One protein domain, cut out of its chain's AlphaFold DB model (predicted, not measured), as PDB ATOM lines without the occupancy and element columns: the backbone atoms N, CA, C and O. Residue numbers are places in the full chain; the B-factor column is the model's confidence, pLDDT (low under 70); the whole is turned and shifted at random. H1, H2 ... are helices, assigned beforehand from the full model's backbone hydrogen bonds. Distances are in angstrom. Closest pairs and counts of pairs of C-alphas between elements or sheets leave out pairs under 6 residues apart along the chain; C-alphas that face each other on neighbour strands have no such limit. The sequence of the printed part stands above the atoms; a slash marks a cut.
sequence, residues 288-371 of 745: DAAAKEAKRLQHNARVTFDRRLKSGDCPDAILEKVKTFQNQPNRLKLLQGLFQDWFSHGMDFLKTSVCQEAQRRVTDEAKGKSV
ATOM      1  N   ASP A 288     -17.793   7.663 111.020       87.19
ATOM      2  CA  ASP A 288     -17.935   7.945 112.453       87.19
ATOM      3  C   ASP A 288     -19.383   8.179 112.909       87.19
ATOM      4  O   ASP A 288     -19.763   7.739 113.998       87.19
ATOM      5  N   ALA A 289     -20.210   8.861 112.108       89.75
ATOM      6  CA  ALA A 289     -21.615   9.097 112.433       89.75
ATOM      7  C   ALA A 289     -22.404   7.778 112.416       89.75
ATOM      8  O   ALA A 289     -23.107   7.470 113.382       89.75
ATOM      9  N   ALA A 290     -22.202   6.958 111.379       89.69
ATOM     10  CA  ALA A 290     -22.801   5.630 111.270       89.69
ATOM     11  C   ALA A 290     -22.311   4.687 112.386       89.69
ATOM     12  O   ALA A 290     -23.112   4.003 113.025       89.69
ATOM     13  N   ALA A 291     -21.013   4.700 112.707       92.69
ATOM     14  CA  ALA A 291     -20.442   3.915 113.801       92.69
ATOM     15  C   ALA A 291     -20.971   4.353 115.182       92.69
ATOM     16  O   ALA A 291     -21.207   3.515 116.059       92.69
ATOM     17  N   LYS A 292     -21.186   5.658 115.394       94.44
ATOM     18  CA  LYS A 292     -21.778   6.206 116.625       94.44
ATOM     19  C   LYS A 292     -23.260   5.851 116.750       94.44
ATOM     20  O   LYS A 292     -23.706   5.498 117.843       94.44
ATOM     21  N   GLU A 293     -24.008   5.878 115.650       92.25
ATOM     22  CA  GLU A 293     -25.400   5.426 115.614       92.25
ATOM     23  C   GLU A 293     -25.525   3.916 115.858       92.25
ATOM     24  O   GLU A 293     -26.309   3.507 116.715       92.25
ATOM     25  N   ALA A 294     -24.690   3.090 115.224       91.62
ATOM     26  CA  ALA A 294     -24.648   1.649 115.466       91.62
ATOM     27  C   ALA A 294     -24.363   1.320 116.945       91.62
ATOM     28  O   ALA A 294     -25.060   0.498 117.545       91.62
ATOM     29  N   LYS A 295     -23.411   2.024 117.579       93.62
ATOM     30  CA  LYS A 295     -23.144   1.911 119.028       93.62
ATOM     31  C   LYS A 295     -24.355   2.321 119.878       93.62
ATOM     32  O   LYS A 295     -24.656   1.644 120.862       93.62
ATOM     33  N   ARG A 296     -25.081   3.383 119.499       94.50
ATOM     34  CA  ARG A 296     -26.321   3.816 120.176       94.50
ATOM     35  C   ARG A 296     -27.422   2.756 120.069       94.50
ATOM     36  O   ARG A 296     -28.042   2.425 121.077       94.50
ATOM     37  N   LEU A 297     -27.639   2.194 118.880       93.31
ATOM     38  CA  LEU A 297     -28.627   1.137 118.645       93.31
ATOM     39  C   LEU A 297     -28.289  -0.139 119.428       93.31
ATOM     40  O   LEU A 297     -29.162  -0.690 120.098       93.31
ATOM     41  N   GLN A 298     -27.021  -0.563 119.432       93.00
ATOM     42  CA  GLN A 298     -26.570  -1.724 120.205       93.00
ATOM     43  C   GLN A 298     -26.737  -1.512 121.722       93.00
ATOM     44  O   GLN A 298     -27.159  -2.429 122.428       93.00
ATOM     45  N   HIS A 299     -26.456  -0.306 122.230       95.19
ATOM     46  CA  HIS A 299     -26.689   0.041 123.633       95.19
ATOM     47  C   HIS A 299     -28.182  -0.006 123.992       95.19
ATOM     48  O   HIS A 299     -28.559  -0.676 124.954       95.19
ATOM     49  N   ASN A 300     -29.041   0.629 123.187       95.69
ATOM     50  CA  ASN A 300     -30.491   0.621 123.388       95.69
ATOM     51  C   ASN A 300     -31.059  -0.806 123.368       95.69
ATOM     52  O   ASN A 300     -31.834  -1.176 124.249       95.69
ATOM     53  N   ALA A 301     -30.625  -1.635 122.413       95.88
ATOM     54  CA  ALA A 301     -31.017  -3.038 122.344       95.88
ATOM     55  C   ALA A 301     -30.598  -3.810 123.605       95.88
ATOM     56  O   ALA A 301     -31.380  -4.603 124.127       95.88
ATOM     57  N   ARG A 302     -29.401  -3.550 124.147       96.81
ATOM     58  CA  ARG A 302     -28.920  -4.202 125.373       96.81
ATOM     59  C   ARG A 302     -29.714  -3.795 126.615       96.81
ATOM     60  O   ARG A 302     -30.049  -4.658 127.420       96.81
ATOM     61  N   VAL A 303     -30.101  -2.523 126.734       96.88
ATOM     62  CA  VAL A 303     -31.011  -2.065 127.802       96.88
ATOM     63  C   VAL A 303     -32.384  -2.739 127.680       96.88
ATOM     64  O   VAL A 303     -32.944  -3.176 128.686       96.88
ATOM     65  N   THR A 304     -32.919  -2.882 126.463       96.56
ATOM     66  CA  THR A 304     -34.179  -3.605 126.214       96.56
ATOM     67  C   THR A 304     -34.070  -5.092 126.562       96.56
ATOM     68  O   THR A 304     -34.975  -5.629 127.200       96.56
ATOM     69  N   PHE A 305     -32.957  -5.745 126.223       97.56
ATOM     70  CA  PHE A 305     -32.673  -7.133 126.593       97.56
ATOM     71  C   PHE A 305     -32.635  -7.327 128.115       97.56
ATOM     72  O   PHE A 305     -33.355  -8.173 128.643       97.56
ATOM     73  N   ASP A 306     -31.870  -6.500 128.836       96.44
ATOM     74  CA  ASP A 306     -31.751  -6.578 130.299       96.44
ATOM     75  C   ASP A 306     -33.073  -6.254 131.020       96.44
ATOM     76  O   ASP A 306     -33.329  -6.775 132.110       96.44
ATOM     77  N   ARG A 307     -33.934  -5.416 130.421       96.75
ATOM     78  CA  ARG A 307     -35.315  -5.199 130.883       96.75
ATOM     79  C   ARG A 307     -36.184  -6.428 130.636       96.75
ATOM     80  O   ARG A 307     -36.842  -6.880 131.571       96.75
ATOM     81  N   ARG A 308     -36.163  -7.009 129.430       96.00
ATOM     82  CA  ARG A 308     -36.979  -8.193 129.121       96.00
ATOM     83  C   ARG A 308     -36.565  -9.426 129.923       96.00
ATOM     84  O   ARG A 308     -37.447 -10.113 130.416       96.00
ATOM     85  N   LEU A 309     -35.273  -9.651 130.177       96.12
ATOM     86  CA  LEU A 309     -34.806 -10.724 131.072       96.12
ATOM     87  C   LEU A 309     -35.357 -10.627 132.509       96.12
ATOM     88  O   LEU A 309     -35.334 -11.621 133.231       96.12
ATOM     89  N   LYS A 310     -35.812  -9.441 132.936       94.88
ATOM     90  CA  LYS A 310     -36.452  -9.199 134.242       94.88
ATOM     91  C   LYS A 310     -37.982  -9.122 134.159       94.88
ATOM     92  O   LYS A 310     -38.631  -9.103 135.200       94.88
ATOM     93  N   SER A 311     -38.547  -9.041 132.955       93.38
ATOM     94  CA  SER A 311     -39.994  -9.048 132.719       93.38
ATOM     95  C   SER A 311     -40.552 -10.472 132.746       93.38
ATOM     96  O   SER A 311     -39.825 -11.427 132.469       93.38
ATOM     97  N   GLY A 312     -41.854 -10.605 133.011       89.25
ATOM     98  CA  GLY A 312     -42.567 -11.882 132.885       89.25
ATOM     99  C   GLY A 312     -42.665 -12.404 131.445       89.25
ATOM    100  O   GLY A 312     -42.941 -13.581 131.253       89.25
ATOM    101  N   ASP A 313     -42.379 -11.566 130.442       90.56
ATOM    102  CA  ASP A 313     -42.502 -11.897 129.013       90.56
ATOM    103  C   ASP A 313     -41.289 -12.671 128.456       90.56
ATOM    104  O   ASP A 313     -41.194 -12.935 127.254       90.56
ATOM    105  N   CYS A 314     -40.312 -12.999 129.305       95.81
ATOM    106  CA  CYS A 314     -39.143 -13.786 128.926       95.81
ATOM    107  C   CYS A 314     -39.484 -15.288 128.941       95.81
ATOM    108  O   CYS A 314     -39.867 -15.789 129.998       95.81
ATOM    109  N   PRO A 315     -39.309 -16.040 127.836       96.81
ATOM    110  CA  PRO A 315     -39.627 -17.465 127.817       96.81
ATOM    111  C   PRO A 315     -38.848 -18.264 128.868       96.81
ATOM    112  O   PRO A 315     -37.636 -18.076 129.023       96.81
ATOM    113  N   ASP A 316     -39.511 -19.221 129.522       96.06
ATOM    114  CA  ASP A 316     -38.934 -20.002 130.626       96.06
ATOM    115  C   ASP A 316     -37.598 -20.663 130.271       96.06
ATOM    116  O   ASP A 316     -36.669 -20.627 131.071       96.06
ATOM    117  N   ALA A 317     -37.434 -21.163 129.042       95.88
ATOM    118  CA  ALA A 317     -36.175 -21.746 128.567       95.88
ATOM    119  C   ALA A 317     -34.973 -20.775 128.640       95.88
ATOM    120  O   ALA A 317     -33.836 -21.195 128.869       95.88
ATOM    121  N   ILE A 318     -35.206 -19.468 128.467       96.75
ATOM    122  CA  ILE A 318     -34.186 -18.426 128.647       96.75
ATOM    123  C   ILE A 318     -33.945 -18.192 130.137       96.75
ATOM    124  O   ILE A 318     -32.791 -18.140 130.564       96.75
ATOM    125  N   LEU A 319     -35.011 -18.093 130.937       96.00
ATOM    126  CA  LEU A 319     -34.920 -17.875 132.382       96.00
ATOM    127  C   LEU A 319     -34.217 -19.037 133.100       96.00
ATOM    128  O   LEU A 319     -33.354 -18.792 133.937       96.00
ATOM    129  N   GLU A 320     -34.514 -20.289 132.757       95.31
ATOM    130  CA  GLU A 320     -33.819 -21.483 133.253       95.31
ATOM    131  C   GLU A 320     -32.342 -21.486 132.867       95.31
ATOM    132  O   GLU A 320     -31.477 -21.771 133.703       95.31
ATOM    133  N   LYS A 321     -32.015 -21.105 131.626       94.38
ATOM    134  CA  LYS A 321     -30.617 -20.965 131.218       94.38
ATOM    135  C   LYS A 321     -29.933 -19.854 132.024       94.38
ATOM    136  O   LYS A 321     -28.874 -20.083 132.588       94.38
ATOM    137  N   VAL A 322     -30.546 -18.687 132.209       95.31
ATOM    138  CA  VAL A 322     -29.965 -17.622 133.051       95.31
ATOM    139  C   VAL A 322     -29.808 -18.064 134.520       95.31
ATOM    140  O   VAL A 322     -28.769 -17.780 135.119       95.31
ATOM    141  N   LYS A 323     -30.774 -18.809 135.082       94.69
ATOM    142  CA  LYS A 323     -30.733 -19.368 136.449       94.69
ATOM    143  C   LYS A 323     -29.620 -20.408 136.625       94.69
ATOM    144  O   LYS A 323     -28.841 -20.306 137.568       94.69
ATOM    145  N   THR A 324     -29.483 -21.372 135.711       90.19
ATOM    146  CA  THR A 324     -28.439 -22.421 135.788       90.19
ATOM    147  C   THR A 324     -27.011 -21.859 135.760       90.19
ATOM    148  O   THR A 324     -26.104 -22.448 136.348       90.19
ATOM    149  N   PHE A 325     -26.810 -20.680 135.161       86.88
ATOM    150  CA  PHE A 325     -25.529 -19.965 135.151       86.88
ATOM    151  C   PHE A 325     -25.413 -18.844 136.201       86.88
ATOM    152  O   PHE A 325     -24.382 -18.173 136.252       86.88
ATOM    153  N   GLN A 326     -26.412 -18.645 137.069       89.31
ATOM    154  CA  GLN A 326     -26.419 -17.559 138.059       89.31
ATOM    155  C   GLN A 326     -25.260 -17.656 139.067       89.31
ATOM    156  O   GLN A 326     -24.738 -16.623 139.486       89.31
ATOM    157  N   ASN A 327     -24.810 -18.880 139.367       89.38
ATOM    158  CA  ASN A 327     -23.710 -19.179 140.292       89.38
ATOM    159  C   ASN A 327     -22.363 -19.460 139.589       89.38
ATOM    160  O   ASN A 327     -21.411 -19.871 140.247       89.38
ATOM    161  N   GLN A 328     -22.262 -19.294 138.262       89.75
ATOM    162  CA  GLN A 328     -21.029 -19.589 137.520       89.75
ATOM    163  C   GLN A 328     -20.205 -18.325 137.214       89.75
ATOM    164  O   GLN A 328     -20.776 -17.309 136.807       89.75
ATOM    165  N   PRO A 329     -18.857 -18.387 137.266       92.31
ATOM    166  CA  PRO A 329     -17.991 -17.241 136.954       92.31
ATOM    167  C   PRO A 329     -18.136 -16.745 135.502       92.31
ATOM    168  O   PRO A 329     -17.831 -15.596 135.197       92.31
ATOM    169  N   ASN A 330     -18.658 -17.582 134.597       91.12
ATOM    170  CA  ASN A 330     -18.868 -17.249 133.186       91.12
ATOM    171  C   ASN A 330     -20.226 -16.580 132.874       91.12
ATOM    172  O   ASN A 330     -20.537 -16.373 131.698       91.12
ATOM    173  N   ARG A 331     -21.025 -16.200 133.886       93.50
ATOM    174  CA  ARG A 331     -22.360 -15.585 133.711       93.50
ATOM    175  C   ARG A 331     -22.372 -14.420 132.712       93.50
ATOM    176  O   ARG A 331     -23.280 -14.338 131.887       93.50
ATOM    177  N   LEU A 332     -21.362 -13.544 132.747       93.75
ATOM    178  CA  LEU A 332     -21.286 -12.374 131.862       93.75
ATOM    179  C   LEU A 332     -21.118 -12.766 130.381       93.75
ATOM    180  O   LEU A 332     -21.806 -12.219 129.522       93.75
ATOM    181  N   LYS A 333     -20.256 -13.753 130.093       94.62
ATOM    182  CA  LYS A 333     -20.044 -14.287 128.736       94.62
ATOM    183  C   LYS A 333     -21.311 -14.952 128.198       94.62
ATOM    184  O   LYS A 333     -21.645 -14.777 127.031       94.62
ATOM    185  N   LEU A 334     -22.044 -15.671 129.052       93.00
ATOM    186  CA  LEU A 334     -23.304 -16.301 128.664       93.00
ATOM    187  C   LEU A 334     -24.403 -15.269 128.374       93.00
ATOM    188  O   LEU A 334     -25.074 -15.382 127.352       93.00
ATOM    189  N   LEU A 335     -24.556 -14.240 129.213       95.75
ATOM    190  CA  LEU A 335     -25.491 -13.138 128.951       95.75
ATOM    191  C   LEU A 335     -25.140 -12.386 127.660       95.75
ATOM    192  O   LEU A 335     -26.037 -12.043 126.899       95.75
ATOM    193  N   GLN A 336     -23.851 -12.189 127.368       96.31
ATOM    194  CA  GLN A 336     -23.401 -11.607 126.102       96.31
ATOM    195  C   GLN A 336     -23.724 -12.508 124.896       96.31
ATOM    196  O   GLN A 336     -24.158 -11.997 123.868       96.31
ATOM    197  N   GLY A 337     -23.572 -13.830 125.024       96.69
ATOM    198  CA  GLY A 337     -23.973 -14.790 123.990       96.69
ATOM    199  C   GLY A 337     -25.486 -14.814 123.748       96.69
ATOM    200  O   GLY A 337     -25.919 -14.761 122.602       96.69
ATOM    201  N   LEU A 338     -26.292 -14.816 124.818       96.88
ATOM    202  CA  LEU A 338     -27.756 -14.724 124.733       96.88
ATOM    203  C   LEU A 338     -28.213 -13.396 124.116       96.88
ATOM    204  O   LEU A 338     -29.127 -13.396 123.300       96.88
ATOM    205  N   PHE A 339     -27.565 -12.281 124.469       97.75
ATOM    206  CA  PHE A 339     -27.833 -10.980 123.857       97.75
ATOM    207  C   PHE A 339     -27.516 -10.990 122.358       97.75
ATOM    208  O   PHE A 339     -28.334 -10.532 121.569       97.75
ATOM    209  N   GLN A 340     -26.362 -11.536 121.958       97.38
ATOM    210  CA  GLN A 340     -25.964 -11.592 120.551       97.38
ATOM    211  C   GLN A 340     -26.922 -12.460 119.718       97.38
ATOM    212  O   GLN A 340     -27.283 -12.061 118.616       97.38
ATOM    213  N   ASP A 341     -27.358 -13.604 120.257       97.31
ATOM    214  CA  ASP A 341     -28.327 -14.515 119.628       97.31
ATOM    215  C   ASP A 341     -29.739 -13.901 119.554       97.31
ATOM    216  O   ASP A 341     -30.433 -14.025 118.552       97.31
ATOM    217  N   TRP A 342     -30.168 -13.171 120.585       97.75
ATOM    218  CA  TRP A 342     -31.434 -12.428 120.572       97.75
ATOM    219  C   TRP A 342     -31.408 -11.246 119.591       97.75
ATOM    220  O   TRP A 342     -32.380 -11.001 118.874       97.75
ATOM    221  N   PHE A 343     -30.286 -10.529 119.519       97.06
ATOM    222  CA  PHE A 343     -30.107  -9.385 118.628       97.06
ATOM    223  C   PHE A 343     -30.033  -9.812 117.155       97.06
ATOM    224  O   PHE A 343     -30.702  -9.207 116.318       97.06
ATOM    225  N   SER A 344     -29.302 -10.889 116.830       96.81
ATOM    226  CA  SER A 344     -29.218 -11.417 115.457       96.81
ATOM    227  C   SER A 344     -30.557 -11.938 114.924       96.81
ATOM    228  O   SER A 344     -30.805 -11.856 113.723       96.81
ATOM    229  N   HIS A 345     -31.446 -12.412 115.802       97.00
ATOM    230  CA  HIS A 345     -32.798 -12.855 115.448       97.00
ATOM    231  C   HIS A 345     -33.857 -11.732 115.476       97.00
ATOM    232  O   HIS A 345     -35.057 -12.013 115.477       97.00
ATOM    233  N   GLY A 346     -33.439 -10.461 115.473       96.19
ATOM    234  CA  GLY A 346     -34.353  -9.318 115.382       96.19
ATOM    235  C   GLY A 346     -35.113  -9.030 116.678       96.19
ATOM    236  O   GLY A 346     -36.270  -8.623 116.628       96.19
ATOM    237  N   MET A 347     -34.472  -9.238 117.834       95.31
ATOM    238  CA  MET A 347     -35.028  -8.986 119.175       95.31
ATOM    239  C   MET A 347     -36.206  -9.902 119.576       95.31
ATOM    240  O   MET A 347     -36.987  -9.587 120.481       95.31
ATOM    241  N   ASP A 348     -36.295 -11.082 118.959       96.00
ATOM    242  CA  ASP A 348     -37.303 -12.110 119.233       96.00
ATOM    243  C   ASP A 348     -36.691 -13.297 120.001       96.00
ATOM    244  O   ASP A 348     -35.829 -14.015 119.489       96.00
ATOM    245  N   PHE A 349     -37.149 -13.533 121.237       96.06
ATOM    246  CA  PHE A 349     -36.672 -14.666 122.038       96.06
ATOM    247  C   PHE A 349     -37.065 -16.019 121.448       96.06
ATOM    248  O   PHE A 349     -36.264 -16.948 121.530       96.06
ATOM    249  N   LEU A 350     -38.239 -16.148 120.821       95.75
ATOM    250  CA  LEU A 350     -38.734 -17.431 120.309       95.75
ATOM    251  C   LEU A 350     -37.844 -17.981 119.187       95.75
ATOM    252  O   LEU A 350     -37.710 -19.193 119.035       95.75
ATOM    253  N   LYS A 351     -37.185 -17.085 118.447       96.25
ATOM    254  CA  LYS A 351     -36.237 -17.427 117.381       96.25
ATOM    255  C   LYS A 351     -34.827 -17.740 117.879       96.25
ATOM    256  O   LYS A 351     -34.073 -18.330 117.111       96.25
ATOM    257  N   THR A 352     -34.467 -17.411 119.123       96.94
ATOM    258  CA  THR A 352     -33.131 -17.723 119.665       96.94
ATOM    259  C   THR A 352     -32.839 -19.221 119.637       96.94
ATOM    260  O   THR A 352     -33.735 -20.056 119.801       96.94
ATOM    261  N   SER A 353     -31.560 -19.573 119.511       95.75
ATOM    262  CA  SER A 353     -31.082 -20.962 119.543       95.75
ATOM    263  C   SER A 353     -31.576 -21.739 120.770       95.75
ATOM    264  O   SER A 353     -31.824 -22.940 120.692       95.75
ATOM    265  N   VAL A 354     -31.762 -21.051 121.899       95.81
ATOM    266  CA  VAL A 354     -32.186 -21.632 123.179       95.81
ATOM    267  C   VAL A 354     -33.667 -21.991 123.181       95.81
ATOM    268  O   VAL A 354     -34.012 -23.103 123.577       95.81
ATOM    269  N   CYS A 355     -34.534 -21.091 122.710       95.62
ATOM    270  CA  CYS A 355     -35.959 -21.386 122.569       95.62
ATOM    271  C   CYS A 355     -36.205 -22.436 121.483       95.62
ATOM    272  O   CYS A 355     -36.982 -23.362 121.713       95.62
ATOM    273  N   GLN A 356     -35.486 -22.371 120.355       94.94
ATOM    274  CA  GLN A 356     -35.548 -23.412 119.327       94.94
ATOM    275  C   GLN A 356     -35.123 -24.784 119.869       94.94
ATOM    276  O   GLN A 356     -35.797 -25.774 119.603       94.94
ATOM    277  N   GLU A 357     -34.030 -24.869 120.630       91.88
ATOM    278  CA  GLU A 357     -33.558 -26.121 121.235       91.88
ATOM    279  C   GLU A 357     -34.542 -26.657 122.287       91.88
ATOM    280  O   GLU A 357     -34.843 -27.849 122.291       91.88
ATOM    281  N   ALA A 358     -35.115 -25.797 123.133       90.94
ATOM    282  CA  ALA A 358     -36.164 -26.200 124.072       90.94
ATOM    283  C   ALA A 358     -37.419 -26.714 123.341       90.94
ATOM    284  O   ALA A 358     -37.948 -27.771 123.681       90.94
ATOM    285  N   GLN A 359     -37.853 -26.036 122.275       90.19
ATOM    286  CA  GLN A 359     -38.984 -26.474 121.457       90.19
ATOM    287  C   GLN A 359     -38.682 -27.777 120.698       90.19
ATOM    288  O   GLN A 359     -39.562 -28.635 120.591       90.19
ATOM    289  N   ARG A 360     -37.445 -27.976 120.219       85.81
ATOM    290  CA  ARG A 360     -36.981 -29.258 119.659       85.81
ATOM    291  C   ARG A 360     -37.045 -30.362 120.704       85.81
ATOM    292  O   ARG A 360     -37.608 -31.404 120.398       85.81
ATOM    293  N   ARG A 361     -36.576 -30.124 121.934       82.25
ATOM    294  CA  ARG A 361     -36.662 -31.093 123.042       82.25
ATOM    295  C   ARG A 361     -38.097 -31.480 123.355       82.25
ATOM    296  O   ARG A 361     -38.400 -32.661 123.279       82.25
ATOM    297  N   VAL A 362     -38.996 -30.516 123.564       81.12
ATOM    298  CA  VAL A 362     -40.431 -30.786 123.784       81.12
ATOM    299  C   VAL A 362     -41.043 -31.556 122.605       81.12
ATOM    300  O   VAL A 362     -41.845 -32.470 122.793       81.12
ATOM    301  N   THR A 363     -40.637 -31.236 121.372       78.88
ATOM    302  CA  THR A 363     -41.094 -31.928 120.157       78.88
ATOM    303  C   THR A 363     -40.555 -33.358 120.060       78.88
ATOM    304  O   THR A 363     -41.280 -34.262 119.647       78.88
ATOM    305  N   ASP A 364     -39.296 -33.589 120.422       74.56
ATOM    306  CA  ASP A 364     -38.654 -34.901 120.383       74.56
ATOM    307  C   ASP A 364     -39.067 -35.774 121.579       74.56
ATOM    308  O   ASP A 364     -39.228 -36.980 121.412       74.56
ATOM    309  N   GLU A 365     -39.363 -35.185 122.737       71.69
ATOM    310  CA  GLU A 365     -40.066 -35.807 123.866       71.69
ATOM    311  C   GLU A 365     -41.490 -36.215 123.472       71.69
ATOM    312  O   GLU A 365     -41.898 -37.349 123.717       71.69
ATOM    313  N   ALA A 366     -42.239 -35.343 122.785       67.38
ATOM    314  CA  ALA A 366     -43.559 -35.677 122.247       67.38
ATOM    315  C   ALA A 366     -43.510 -36.787 121.180       67.38
ATOM    316  O   ALA A 366     -44.443 -37.579 121.077       67.38
ATOM    317  N   LYS A 367     -42.406 -36.891 120.429       66.75
ATOM    318  CA  LYS A 367     -42.120 -37.998 119.494       66.75
ATOM    319  C   LYS A 367     -41.479 -39.221 120.170       66.75
ATOM    320  O   LYS A 367     -41.122 -40.171 119.475       66.75
ATOM    321  N   GLY A 368     -41.266 -39.197 121.489       56.84
ATOM    322  CA  GLY A 368     -40.596 -40.254 122.257       56.84
ATOM    323  C   GLY A 368     -39.096 -40.434 121.977       56.84
ATOM    324  O   GLY A 368     -38.473 -41.307 122.575       56.84
ATOM    325  N   LYS A 369     -38.490 -39.620 121.100       60.12
ATOM    326  CA  LYS A 369     -37.087 -39.721 120.665       60.12
ATOM    327  C   LYS A 369     -36.084 -39.495 121.790       60.12
ATOM    328  O   LYS A 369     -35.087 -40.210 121.849       60.12
ATOM    329  N   SER A 370     -36.335 -38.539 122.684       47.44
ATOM    330  CA  SER A 370     -35.387 -38.166 123.749       47.44
ATOM    331  C   SER A 370     -35.128 -39.281 124.775       47.44
ATOM    332  O   SER A 370     -34.146 -39.216 125.514       47.44
ATOM    333  N   VAL A 371     -35.972 -40.322 124.810       53.22
ATOM    334  CA  VAL A 371     -35.888 -41.437 125.771       53.22
ATOM    335  C   VAL A 371     -35.666 -42.801 125.088       53.22
ATOM    336  O   VAL A 371     -35.703 -43.839 125.752       53.22
TER     337      VAL A 371
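This is residues 288 to 371 of the 745 residues of an uncharacterized protein of Symbiodinium microadriaticum (UniProt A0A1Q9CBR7). Picture a drawn-out model with a small middle and two arms: H2 and H3 stand side by side there, running opposite ways, while the long H1 reaches out toward one end and H4 toward the other. What sticks out is residues 288 to 297 of H1 at one end and residues 363 to 368, of which 363 to 366 belong to H4, at the other. The printed part has 84 residues with four named helices, H1, H2, H3 and H4 in that order along the chain, and no named strand; its class is all helix. It is loose, with a radius of gyration of the C-alphas of 15.2 A, and only just elongated, spanning 54 by 27 by 22 A.

Begin with the longest helix, H1, residues 288 to 308, and look at its residues 301 to 305, which alone touch H3, residues 331 to 344. The two only just touch, with 3 pairs of C-alphas within 8 A, and the closest C-alphas are those of Phe 305 and Phe 339, 6.8 A apart. H1 and H3 run opposite ways at a steep tilt of 68 degrees, only just short of about perpendicular. From H3 go to H2, residues 316 to 324: the two are close but not clearly touching, with the closest C-alphas, those of Val 322 and Leu 335, 7.5 A apart. They run opposite ways at a shallow tilt of 24 degrees. H2 touches H4, residues 353 to 366, and H4 does so with residues 354 to 358 alone; the closest C-alphas are those of Ala 317 and Cys 355, 6.0 A apart. Their lines are about perpendicular, only just, at 70.0 degrees. H3 and H4 are close but not clearly touching, with the C-alphas of Asp 341 and Ser 353 the closest at 7.0 A, and about perpendicular at 87 degrees. H1 is apart from both H2 and H4. In H1, H2, H3 and H4 every backbone O i to N i+4 pair is within hydrogen-bond range.

Find C-alpha 288 at (-17.935, 7.945, 112.453); from there H1 runs 30.0 A to C-alpha 308 at (-36.979, -8.193, 129.121). H2, from Asp 316 to Thr 324, is 11.9 A long. H3, from Arg 331 to Ser 344, is 19.9 A long. H4 runs 19.5 A from Ser 353 to C-alpha 366 at (-43.559, -35.677, 122.247).

The two C-alphas farthest apart are those of Asp 288 and Val 371, 54.2 A. Without the stretches that stand free, the body has 68 residues and spans 42 by 28 by 21 A. The printed part has no cut, and the links H1 to H2, H2 to H3 and H3 to H4 are short. The mean pLDDT of the printed part is 90.7; look to residues 366 to 371 for values under 70.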